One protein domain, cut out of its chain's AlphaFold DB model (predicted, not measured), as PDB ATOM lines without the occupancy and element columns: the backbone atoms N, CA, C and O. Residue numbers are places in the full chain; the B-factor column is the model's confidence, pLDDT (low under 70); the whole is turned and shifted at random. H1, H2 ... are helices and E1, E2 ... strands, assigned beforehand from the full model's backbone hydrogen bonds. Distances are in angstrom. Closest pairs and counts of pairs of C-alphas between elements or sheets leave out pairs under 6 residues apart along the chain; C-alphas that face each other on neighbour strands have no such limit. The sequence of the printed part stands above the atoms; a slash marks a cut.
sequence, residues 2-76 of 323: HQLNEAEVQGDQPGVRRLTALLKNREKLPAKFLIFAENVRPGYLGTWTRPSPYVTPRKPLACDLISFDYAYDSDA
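Overview. This is residues 2 to 76 of the 323 residues of an uncharacterized protein of Sphaerobolus stellatus (strain SS14) (UniProt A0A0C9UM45). With little regular structure, the model has a helical hairpin, H1 and H2, at one end, a small strand hairpin, E1 and E2, beyond it, and a wide loop of residues 47 to 76, of which 56 to 61 stick out. The 75 printed residues, 26 in named elements, run H1, H2, E1, E2, with a two-strand antiparallel sheet, class mixed. The whole is loose, radius of gyration of the C-alphas 15.7 A, spanning 42 by 27 by 25 A.

Arrangement. H1, residues 2 to 9, and H2, residues 13 to 24, touch, closest at the C-alphas of Ala 7 and Val 16, 5.8 A. They run opposite ways at 35.2 degrees, only just a steep tilt. In both, every O i to N i+4 pair is within hydrogen-bond range. E1, residues 32 to 34, and E2, residues 44 to 46, are antiparallel at 174 degrees; N 32 and O 46, 2.7 A apart, are within hydrogen-bond range. H1 is apart from both strands.

Along the chain. H1, 10.5 A long, begins at C-alpha 2 (235.009, 214.041, 192.508). H2 measures 16.5 A, E1 6.5 A. E2, 6.4 A, ends at C-alpha 46 (239.580, 224.295, 202.540).

Size, cuts and confidence. The farthest C-alphas, Pro 14 and Glu 38, are 43.0 A apart. The printed part has no cut, no link is long, and no printed residue is under 70 in pLDDT.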
ATOM      1  N   HIS A   2     235.281 215.269 193.280       85.12
ATOM      2  CA  HIS A   2     235.009 214.041 192.508       85.12
ATOM      3  C   HIS A   2     235.054 214.240 190.983       85.12
ATOM      4  O   HIS A   2     235.740 213.484 190.313       85.12
ATOM      5  N   GLN A   3     234.419 215.298 190.467       88.75
ATOM      6  CA  GLN A   3     234.449 215.640 189.035       88.75
ATOM      7  C   GLN A   3     235.858 215.952 188.510       88.75
ATOM      8  O   GLN A   3     236.141 215.720 187.345       88.75
ATOM      9  N   LEU A   4     236.734 216.496 189.363       90.31
ATOM     10  CA  LEU A   4     238.118 216.793 188.989       90.31
ATOM     11  C   LEU A   4     238.919 215.494 188.887       90.31
ATOM     12  O   LEU A   4     239.561 215.262 187.877       90.31
ATOM     13  N   ASN A   5     238.766 214.615 189.878       90.75
ATOM     14  CA  ASN A   5     239.393 213.295 189.882       90.75
ATOM     15  C   ASN A   5     238.893 212.424 188.708       90.75
ATOM     16  O   ASN A   5     239.661 211.727 188.063       90.75
ATOM     17  N   GLU A   6     237.601 212.498 188.377       93.88
ATOM     18  CA  GLU A   6     237.031 211.808 187.214       93.88
ATOM     19  C   GLU A   6     237.601 212.342 185.890       93.88
ATOM     20  O   GLU A   6     238.004 211.546 185.045       93.88
ATOM     21  N   ALA A   7     237.696 213.667 185.730       92.75
ATOM     22  CA  ALA A   7     238.301 214.283 184.548       92.75
ATOM     23  C   ALA A   7     239.796 213.940 184.411       92.75
ATOM     24  O   ALA A   7     240.271 213.709 183.302       92.75
ATOM     25  N   GLU A   8     240.529 213.850 185.527       93.38
ATOM     26  CA  GLU A   8     241.929 213.404 185.550       93.38
ATOM     27  C   GLU A   8     242.062 211.944 185.101       93.38
ATOM     28  O   GLU A   8     242.872 211.644 184.227       93.38
ATOM     29  N   VAL A   9     241.224 211.047 185.630       95.38
ATOM     30  CA  VAL A   9     241.218 209.621 185.259       95.38
ATOM     31  C   VAL A   9     240.811 209.414 183.796       95.38
ATOM     32  O   VAL A   9     241.355 208.541 183.123       95.38
ATOM     33  N   GLN A  10     239.877 210.217 183.286       94.38
ATOM     34  CA  GLN A  10     239.445 210.177 181.885       94.38
ATOM     35  C   GLN A  10     240.439 210.856 180.925       94.38
ATOM     36  O   GLN A  10     240.280 210.739 179.711       94.38
ATOM     37  N   GLY A  11     241.459 211.554 181.438       93.56
ATOM     38  CA  GLY A  11     242.418 212.305 180.627       93.56
ATOM     39  C   GLY A  11     241.834 213.568 179.976       93.56
ATOM     40  O   GLY A  11     242.417 214.093 179.026       93.56
ATOM     41  N   ASP A  12     240.703 214.076 180.472       95.44
ATOM     42  CA  ASP A  12     240.040 215.280 179.966       95.44
ATOM     43  C   ASP A  12     240.754 216.556 180.452       95.44
ATOM     44  O   ASP A  12     240.331 217.253 181.379       95.44
ATOM     45  N   GLN A  13     241.878 216.876 179.809       93.06
ATOM     46  CA  GLN A  13     242.700 218.054 180.102       93.06
ATOM     47  C   GLN A  13     241.932 219.394 180.118       93.06
ATOM     48  O   GLN A  13     242.172 220.186 181.040       93.06
ATOM     49  N   PRO A  14     241.017 219.714 179.174       94.00
ATOM     50  CA  PRO A  14     240.255 220.959 179.257       94.00
ATOM     51  C   PRO A  14     239.274 220.965 180.440       94.00
ATOM     52  O   PRO A  14     239.114 222.009 181.088       94.00
ATOM     53  N   GLY A  15     238.674 219.818 180.779       93.44
ATOM     54  CA  GLY A  15     237.846 219.657 181.975       93.44
ATOM     55  C   GLY A  15     238.617 219.949 183.263       93.44
ATOM     56  O   GLY A  15     238.180 220.772 184.078       93.44
ATOM     57  N   VAL A  16     239.811 219.369 183.408       94.19
ATOM     58  CA  VAL A  16     240.700 219.603 184.560       94.19
ATOM     59  C   VAL A  16     241.078 221.082 184.674       94.19
ATOM     60  O   VAL A  16     240.920 221.675 185.742       94.19
ATOM     61  N   ARG A  17     241.498 221.726 183.574       94.62
ATOM     62  CA  ARG A  17     241.850 223.161 183.572       94.62
ATOM     63  C   ARG A  17     240.686 224.031 184.044       94.62
ATOM     64  O   ARG A  17     240.873 224.905 184.894       94.62
ATOM     65  N   ARG A  18     239.476 223.767 183.542       95.12
ATOM     66  CA  ARG A  18     238.262 224.498 183.928       95.12
ATOM     67  C   ARG A  18     237.939 224.324 185.411       95.12
ATOM     68  O   ARG A  18     237.646 225.310 186.089       95.12
ATOM     69  N   LEU A  19     237.962 223.090 185.912       92.69
ATOM     70  CA  LEU A  19     237.629 222.787 187.305       92.69
ATOM     71  C   LEU A  19     238.666 223.374 188.272       92.69
ATOM     72  O   LEU A  19     238.290 223.973 189.280       92.69
ATOM     73  N   THR A  20     239.951 223.305 187.928       92.12
ATOM     74  CA  THR A  20     241.036 223.920 188.703       92.12
ATOM     75  C   THR A  20     240.925 225.445 188.719       92.12
ATOM     76  O   THR A  20     241.066 226.060 189.777       92.12
ATOM     77  N   ALA A  21     240.604 226.079 187.585       93.31
ATOM     78  CA  ALA A  21     240.357 227.522 187.530       93.31
ATOM     79  C   ALA A  21     239.164 227.938 188.412       93.31
ATOM     80  O   ALA A  21     239.208 228.974 189.076       93.31
ATOM     81  N   LEU A  22     238.119 227.108 188.471       92.19
ATOM     82  CA  LEU A  22     236.958 227.337 189.330       92.19
ATOM     83  C   LEU A  22     237.335 227.230 190.819       92.19
ATOM     84  O   LEU A  22     236.957 228.105 191.593       92.19
ATOM     85  N   LEU A  23     238.134 226.231 191.211       89.50
ATOM     86  CA  LEU A  23     238.631 226.069 192.589       89.50
ATOM     87  C   LEU A  23     239.566 227.204 193.038       89.50
ATOM     88  O   LEU A  23     239.598 227.541 194.222       89.50
ATOM     89  N   LYS A  24     240.313 227.811 192.108       89.62
ATOM     90  CA  LYS A  24     241.150 228.986 192.393       89.62
ATOM     91  C   LYS A  24     240.318 230.249 192.640       89.62
ATOM     92  O   LYS A  24     240.749 231.112 193.401       89.62
ATOM     93  N   ASN A  25     239.131 230.356 192.042       92.81
ATOM     94  CA  ASN A  25     238.281 231.533 192.178       92.81
ATOM     95  C   ASN A  25     237.506 231.529 193.513       92.81
ATOM     96  O   ASN A  25     236.520 230.807 193.684       92.81
ATOM     97  N   ARG A  26     237.937 232.387 194.448       89.50
ATOM     98  CA  ARG A  26     237.365 232.490 195.801       89.50
ATOM     99  C   ARG A  26     236.034 233.235 195.878       89.50
ATOM    100  O   ARG A  26     235.320 233.049 196.856       89.50
ATOM    101  N   GLU A  27     235.667 234.006 194.855       91.06
ATOM    102  CA  GLU A  27     234.344 234.642 194.780       91.06
ATOM    103  C   GLU A  27     233.248 233.600 194.536       91.06
ATOM    104  O   GLU A  27     232.156 233.682 195.092       91.06
ATOM    105  N   LYS A  28     233.552 232.585 193.716       89.56
ATOM    106  CA  LYS A  28     232.619 231.491 193.410       89.56
ATOM    107  C   LYS A  28     232.643 230.404 194.475       89.56
ATOM    108  O   LYS A  28     231.593 229.868 194.819       89.56
ATOM    109  N   LEU A  29     233.834 230.055 194.966       91.31
ATOM    110  CA  LEU A  29     234.035 229.016 195.973       91.31
ATOM    111  C   LEU A  29     234.806 229.582 197.174       91.31
ATOM    112  O   LEU A  29     236.040 229.532 197.193       91.31
ATOM    113  N   PRO A  30     234.098 230.102 198.192       90.88
ATOM    114  CA  PRO A  30     234.745 230.652 199.372       90.88
ATOM    115  C   PRO A  30     235.446 229.549 200.167       90.88
ATOM    116  O   PRO A  30     234.906 228.453 200.358       90.88
ATOM    117  N   ALA A  31     236.647 229.857 200.657       90.50
ATOM    118  CA  ALA A  31     237.338 228.996 201.607       90.50
ATOM    119  C   ALA A  31     236.621 229.025 202.957       90.50
ATOM    120  O   ALA A  31     236.190 230.072 203.436       90.50
ATOM    121  N   LYS A  32     236.495 227.848 203.555       90.88
ATOM    122  CA  LYS A  32     235.935 227.616 204.877       90.88
ATOM    123  C   LYS A  32     237.088 227.360 205.830       90.88
ATOM    124  O   LYS A  32     237.999 226.594 205.511       90.88
ATOM    125  N   PHE A  33     237.010 228.002 206.985       92.94
ATOM    126  CA  PHE A  33     237.936 227.806 208.083       92.94
ATOM    127  C   PHE A  33     237.156 227.302 209.291       92.94
ATOM    128  O   PHE A  33     236.204 227.956 209.715       92.94
ATOM    129  N   LEU A  34     237.502 226.116 209.787       90.81
ATOM    130  CA  LEU A  34     236.822 225.472 210.909       90.81
ATOM    131  C   LEU A  34     237.858 225.133 211.982       90.81
ATOM    132  O   LEU A  34     238.711 224.272 211.770       90.81
ATOM    133  N   ILE A  35     237.766 225.811 213.125       91.94
ATOM    134  CA  ILE A  35     238.530 225.520 214.342       91.94
ATOM    135  C   ILE A  35     237.533 225.207 215.450       91.94
ATOM    136  O   ILE A  35     236.534 225.908 215.603       91.94
ATOM    137  N   PHE A  36     237.845 224.190 216.244       89.94
ATOM    138  CA  PHE A  36     237.110 223.854 217.454       89.94
ATOM    139  C   PHE A  36     238.059 223.989 218.639       89.94
ATOM    140  O   PHE A  36     239.206 223.566 218.549       89.94
ATOM    141  N   ALA A  37     237.592 224.595 219.730       89.62
ATOM    142  CA  ALA A  37     238.431 224.867 220.900       89.62
ATOM    143  C   ALA A  37     238.863 223.595 221.646       89.62
ATOM    144  O   ALA A  37     239.881 223.600 222.327       89.62
ATOM    145  N   GLU A  38     238.075 222.527 221.529       88.31
ATOM    146  CA  GLU A  38     238.337 221.236 222.171       88.31
ATOM    147  C   GLU A  38     239.353 220.396 221.390       88.31
ATOM    148  O   GLU A  38     239.990 219.523 221.970       88.31
ATOM    149  N   ASN A  39     239.536 220.694 220.099       89.00
ATOM    150  CA  ASN A  39     240.353 219.890 219.208       89.00
ATOM    151  C   ASN A  39     241.827 220.283 219.294       89.00
ATOM    152  O   ASN A  39     242.180 221.457 219.159       89.00
ATOM    153  N   VAL A  40     242.700 219.286 219.421       86.06
ATOM    154  CA  VAL A  40     244.161 219.482 219.417       86.06
ATOM    155  C   VAL A  40     244.747 219.541 218.006       86.06
ATOM    156  O   VAL A  40     245.870 220.013 217.816       86.06
ATOM    157  N   ARG A  41     243.996 219.075 217.002       88.00
ATOM    158  CA  ARG A  41     244.412 219.136 215.598       88.00
ATOM    159  C   ARG A  41     244.355 220.565 215.042       88.00
ATOM    160  O   ARG A  41     243.495 221.352 215.444       88.00
ATOM    161  N   PRO A  42     245.191 220.896 214.043       90.19
ATOM    162  CA  PRO A  42     245.076 222.157 213.323       90.19
ATOM    163  C   PRO A  42     243.680 222.370 212.725       90.19
ATOM    164  O   PRO A  42     243.005 221.428 212.296       90.19
ATOM    165  N   GLY A  43     243.266 223.635 212.651       91.44
ATOM    166  CA  GLY A  43     242.020 224.032 212.005       91.44
ATOM    167  C   GLY A  43     241.937 223.566 210.556       91.44
ATOM    168  O   GLY A  43     242.905 223.648 209.801       91.44
ATOM    169  N   TYR A  44     240.752 223.132 210.134       91.12
ATOM    170  CA  TYR A  44     240.510 222.826 208.733       91.12
ATOM    171  C   TYR A  44     240.473 224.121 207.918       91.12
ATOM    172  O   TYR A  44     239.665 225.008 208.196       91.12
ATOM    173  N   LEU A  45     241.294 224.189 206.869       92.12
ATOM    174  CA  LEU A  45     241.241 225.225 205.843       92.12
ATOM    175  C   LEU A  45     241.005 224.568 204.482       92.12
ATOM    176  O   LEU A  45     241.847 223.827 203.980       92.12
ATOM    177  N   GLY A  46     239.872 224.861 203.852       90.56
ATOM    178  CA  GLY A  46     239.580 224.295 202.540       90.56
ATOM    179  C   GLY A  46     238.208 224.666 202.013       90.56
ATOM    180  O   GLY A  46     237.508 225.504 202.571       90.56
ATOM    181  N   THR A  47     237.807 224.056 200.905       89.69
ATOM    182  CA  THR A  47     236.461 224.222 200.356       89.69
ATOM    183  C   THR A  47     235.715 222.898 200.429       89.69
ATOM    184  O   THR A  47     236.247 221.838 200.107       89.69
ATOM    185  N   TRP A  48     234.448 222.964 200.834       85.38
ATOM    186  CA  TRP A  48     233.546 221.818 200.790       85.38
ATOM    187  C   TRP A  48     232.375 222.125 199.869       85.38
ATOM    188  O   TRP A  48     231.552 222.990 200.191       85.38
ATOM    189  N   THR A  49     232.327 221.426 198.734       86.50
ATOM    190  CA  THR A  49     231.388 221.666 197.624       86.50
ATOM    191  C   THR A  49     230.461 220.487 197.332       86.50
ATOM    192  O   THR A  49     229.687 220.542 196.380       86.50
ATOM    193  N   ARG A  50     230.511 219.416 198.134       85.00
ATOM    194  CA  ARG A  50     229.625 218.261 197.954       85.00
ATOM    195  C   ARG A  50     228.218 218.606 198.468       85.00
ATOM    196  O   ARG A  50     228.095 218.938 199.650       85.00
ATOM    197  N   PRO A  51     227.172 218.535 197.625       84.69
ATOM    198  CA  PRO A  51     225.804 218.736 198.079       84.69
ATOM    199  C   PRO A  51     225.350 217.543 198.925       84.69
ATOM    200  O   PRO A  51     225.691 216.400 198.623       84.69
ATOM    201  N   SER A  52     224.561 217.815 199.963       88.19
ATOM    202  CA  SER A  52     223.878 216.789 200.751       88.19
ATOM    203  C   SER A  52     222.370 216.889 200.511       88.19
ATOM    204  O   SER A  52     221.826 217.993 200.585       88.19
ATOM    205  N   PRO A  53     221.666 215.777 200.235       88.81
ATOM    206  CA  PRO A  53     220.210 215.792 200.111       88.81
ATOM    207  C   PRO A  53     219.505 215.910 201.472       88.81
ATOM    208  O   PRO A  53     218.348 216.326 201.526       88.81
ATOM    209  N   TYR A  54     220.188 215.565 202.568       92.06
ATOM    210  CA  TYR A  54     219.618 215.590 203.916       92.06
ATOM    211  C   TYR A  54     219.865 216.929 204.613       92.06
ATOM    212  O   TYR A  54     218.941 217.494 205.204       92.06
ATOM    213  N   VAL A  55     221.084 217.473 204.499       92.06
ATOM    214  CA  VAL A  55     221.439 218.785 205.056       92.06
ATOM    215  C   VAL A  55     220.994 219.876 204.088       92.06
ATOM    216  O   VAL A  55     221.658 220.169 203.096       92.06
ATOM    217  N   THR A  56     219.842 220.480 204.372       90.88
ATOM    218  CA  THR A  56     219.242 221.527 203.527       90.88
ATOM    219  C   THR A  56     219.159 222.855 204.276       90.88
ATOM    220  O   THR A  56     219.148 222.854 205.507       90.88
ATOM    221  N   PRO A  57     218.998 224.003 203.586       91.62
ATOM    222  CA  PRO A  57     218.860 225.305 204.251       91.62
ATOM    223  C   PRO A  57     217.708 225.374 205.266       91.62
ATOM    224  O   PRO A  57     217.769 226.133 206.224       91.62
ATOM    225  N   ARG A  58     216.658 224.559 205.080       94.06
ATOM    226  CA  ARG A  58     215.517 224.464 206.009       94.06
ATOM    227  C   ARG A  58     215.713 223.436 207.128       94.06
ATOM    228  O   ARG A  58     214.905 223.391 208.049       94.06
ATOM    229  N   LYS A  59     216.747 222.598 207.039       93.19
ATOM    230  CA  LYS A  59     217.116 221.582 208.034       93.19
ATOM    231  C   LYS A  59     218.646 221.544 208.193       93.19
ATOM    232  O   LYS A  59     219.270 220.561 207.792       93.19
ATOM    233  N   PRO A  60     219.255 222.603 208.756       90.81
ATOM    234  CA  PRO A  60     220.712 222.714 208.849       90.81
ATOM    235  C   PRO A  60     221.337 221.704 209.822       90.81
ATOM    236  O   PRO A  60     222.509 221.383 209.683       90.81
ATOM    237  N   LEU A  61     220.557 221.185 210.777       90.56
ATOM    238  CA  LEU A  61     220.996 220.207 211.782       90.56
ATOM    239  C   LEU A  61     220.645 218.756 211.410       90.56
ATOM    240  O   LEU A  61     220.697 217.866 212.254       90.56
ATOM    241  N   ALA A  62     220.220 218.504 210.169       92.06
ATOM    242  CA  ALA A  62     220.030 217.135 209.703       92.06
ATOM    243  C   ALA A  62     221.384 216.413 209.596       92.06
ATOM    244  O   ALA A  62     222.413 217.042 209.368       92.06
ATOM    245  N   CYS A  63     221.373 215.089 209.736       90.44
ATOM    246  CA  CYS A  63     222.563 214.253 209.589       90.44
ATOM    247  C   CYS A  63     222.477 213.459 208.282       90.44
ATOM    248  O   CYS A  63     221.492 212.761 208.043       90.44
ATOM    249  N   ASP A  64     223.499 213.560 207.435       91.56
ATOM    250  CA  ASP A  64     223.630 212.770 206.207       91.56
ATOM    251  C   ASP A  64     224.509 211.540 206.454       91.56
ATOM    252  O   ASP A  64     225.710 211.561 206.198       91.56
ATOM    253  N   LEU A  65     223.889 210.473 206.966       89.44
ATOM    254  CA  LEU A  65     224.565 209.215 207.320       89.44
ATOM    255  C   LEU A  65     225.101 208.432 206.106       89.44
ATOM    256  O   LEU A  65     225.779 207.426 206.279       89.44
ATOM    257  N   ILE A  66     224.757 208.839 204.880       87.56
ATOM    258  CA  ILE A  66     225.236 208.184 203.654       87.56
ATOM    259  C   ILE A  66     226.571 208.792 203.231       87.56
ATOM    260  O   ILE A  66     227.476 208.080 202.801       87.56
ATOM    261  N   SER A  67     226.681 210.119 203.315       84.75
ATOM    262  CA  SER A  67     227.896 210.828 202.912       84.75
ATOM    263  C   SER A  67     228.920 210.960 204.039       84.75
ATOM    264  O   SER A  67     230.103 211.108 203.732       84.75
ATOM    265  N   PHE A  68     228.483 210.943 205.301       86.06
ATOM    266  CA  PHE A  68     229.336 211.170 206.465       86.06
ATOM    267  C   PHE A  68     229.086 210.136 207.558       86.06
ATOM    268  O   PHE A  68     227.941 209.818 207.882       86.06
ATOM    269  N   ASP A  69     230.170 209.684 208.178       89.00
ATOM    270  CA  ASP A  69     230.118 208.934 209.423       89.00
ATOM    271  C   ASP A  69     230.238 209.909 210.600       89.00
ATOM    272  O   ASP A  69     231.308 210.444 210.872       89.00
ATOM    273  N   TYR A  70     229.117 210.179 211.272       88.44
ATOM    274  CA  TYR A  70     229.077 211.071 212.435       88.44
ATOM    275  C   TYR A  70     229.529 210.386 213.732       88.44
ATOM    276  O   TYR A  70     229.675 211.066 214.744       88.44
ATOM    277  N   ALA A  71     229.701 209.059 213.730       89.69
ATOM    278  CA  ALA A  71     230.235 208.329 214.878       89.69
ATOM    279  C   ALA A  71     231.771 208.325 214.893       89.69
ATOM    280  O   ALA A  71     232.369 208.003 215.918       89.69
ATOM    281  N   TYR A  72     232.396 208.683 213.771       89.31
ATOM    282  CA  TYR A  72     233.838 208.806 213.645       89.31
ATOM    283  C   TYR A  72     234.331 210.137 214.227       89.31
ATOM    284  O   TYR A  72     234.000 211.213 213.723       89.31
ATOM    285  N   ASP A  73     235.147 210.054 215.277       85.19
ATOM    286  CA  ASP A  73     235.788 211.207 215.905       85.19
ATOM    287  C   ASP A  73     237.243 211.330 215.445       85.19
ATOM    288  O   ASP A  73     238.138 210.642 215.935       85.19
ATOM    289  N   SER A  74     237.479 212.236 214.494       84.62
ATOM    290  CA  SER A  74     238.821 212.500 213.977       84.62
ATOM    291  C   SER A  74     239.744 213.209 214.968       84.62
ATOM    292  O   SER A  74     240.937 213.306 214.690       84.62
ATOM    293  N   ASP A  75     239.231 213.726 216.092       84.31
ATOM    294  CA  ASP A  75     240.089 214.291 217.136       84.31
ATOM    295  C   ASP A  75     240.715 213.206 218.002       84.31
ATOM    296  O   ASP A  75     241.899 213.272 218.310       84.31
ATOM    297  N   ALA A  76     239.936 212.175 218.334       82.31
ATOM    298  CA  ALA A  76     240.387 211.064 219.166       82.31
ATOM    299  C   ALA A  76     241.527 210.256 218.522       82.31
ATOM    300  O   ALA A  76     242.351 209.684 219.234       82.31
TER     301      ALA A  76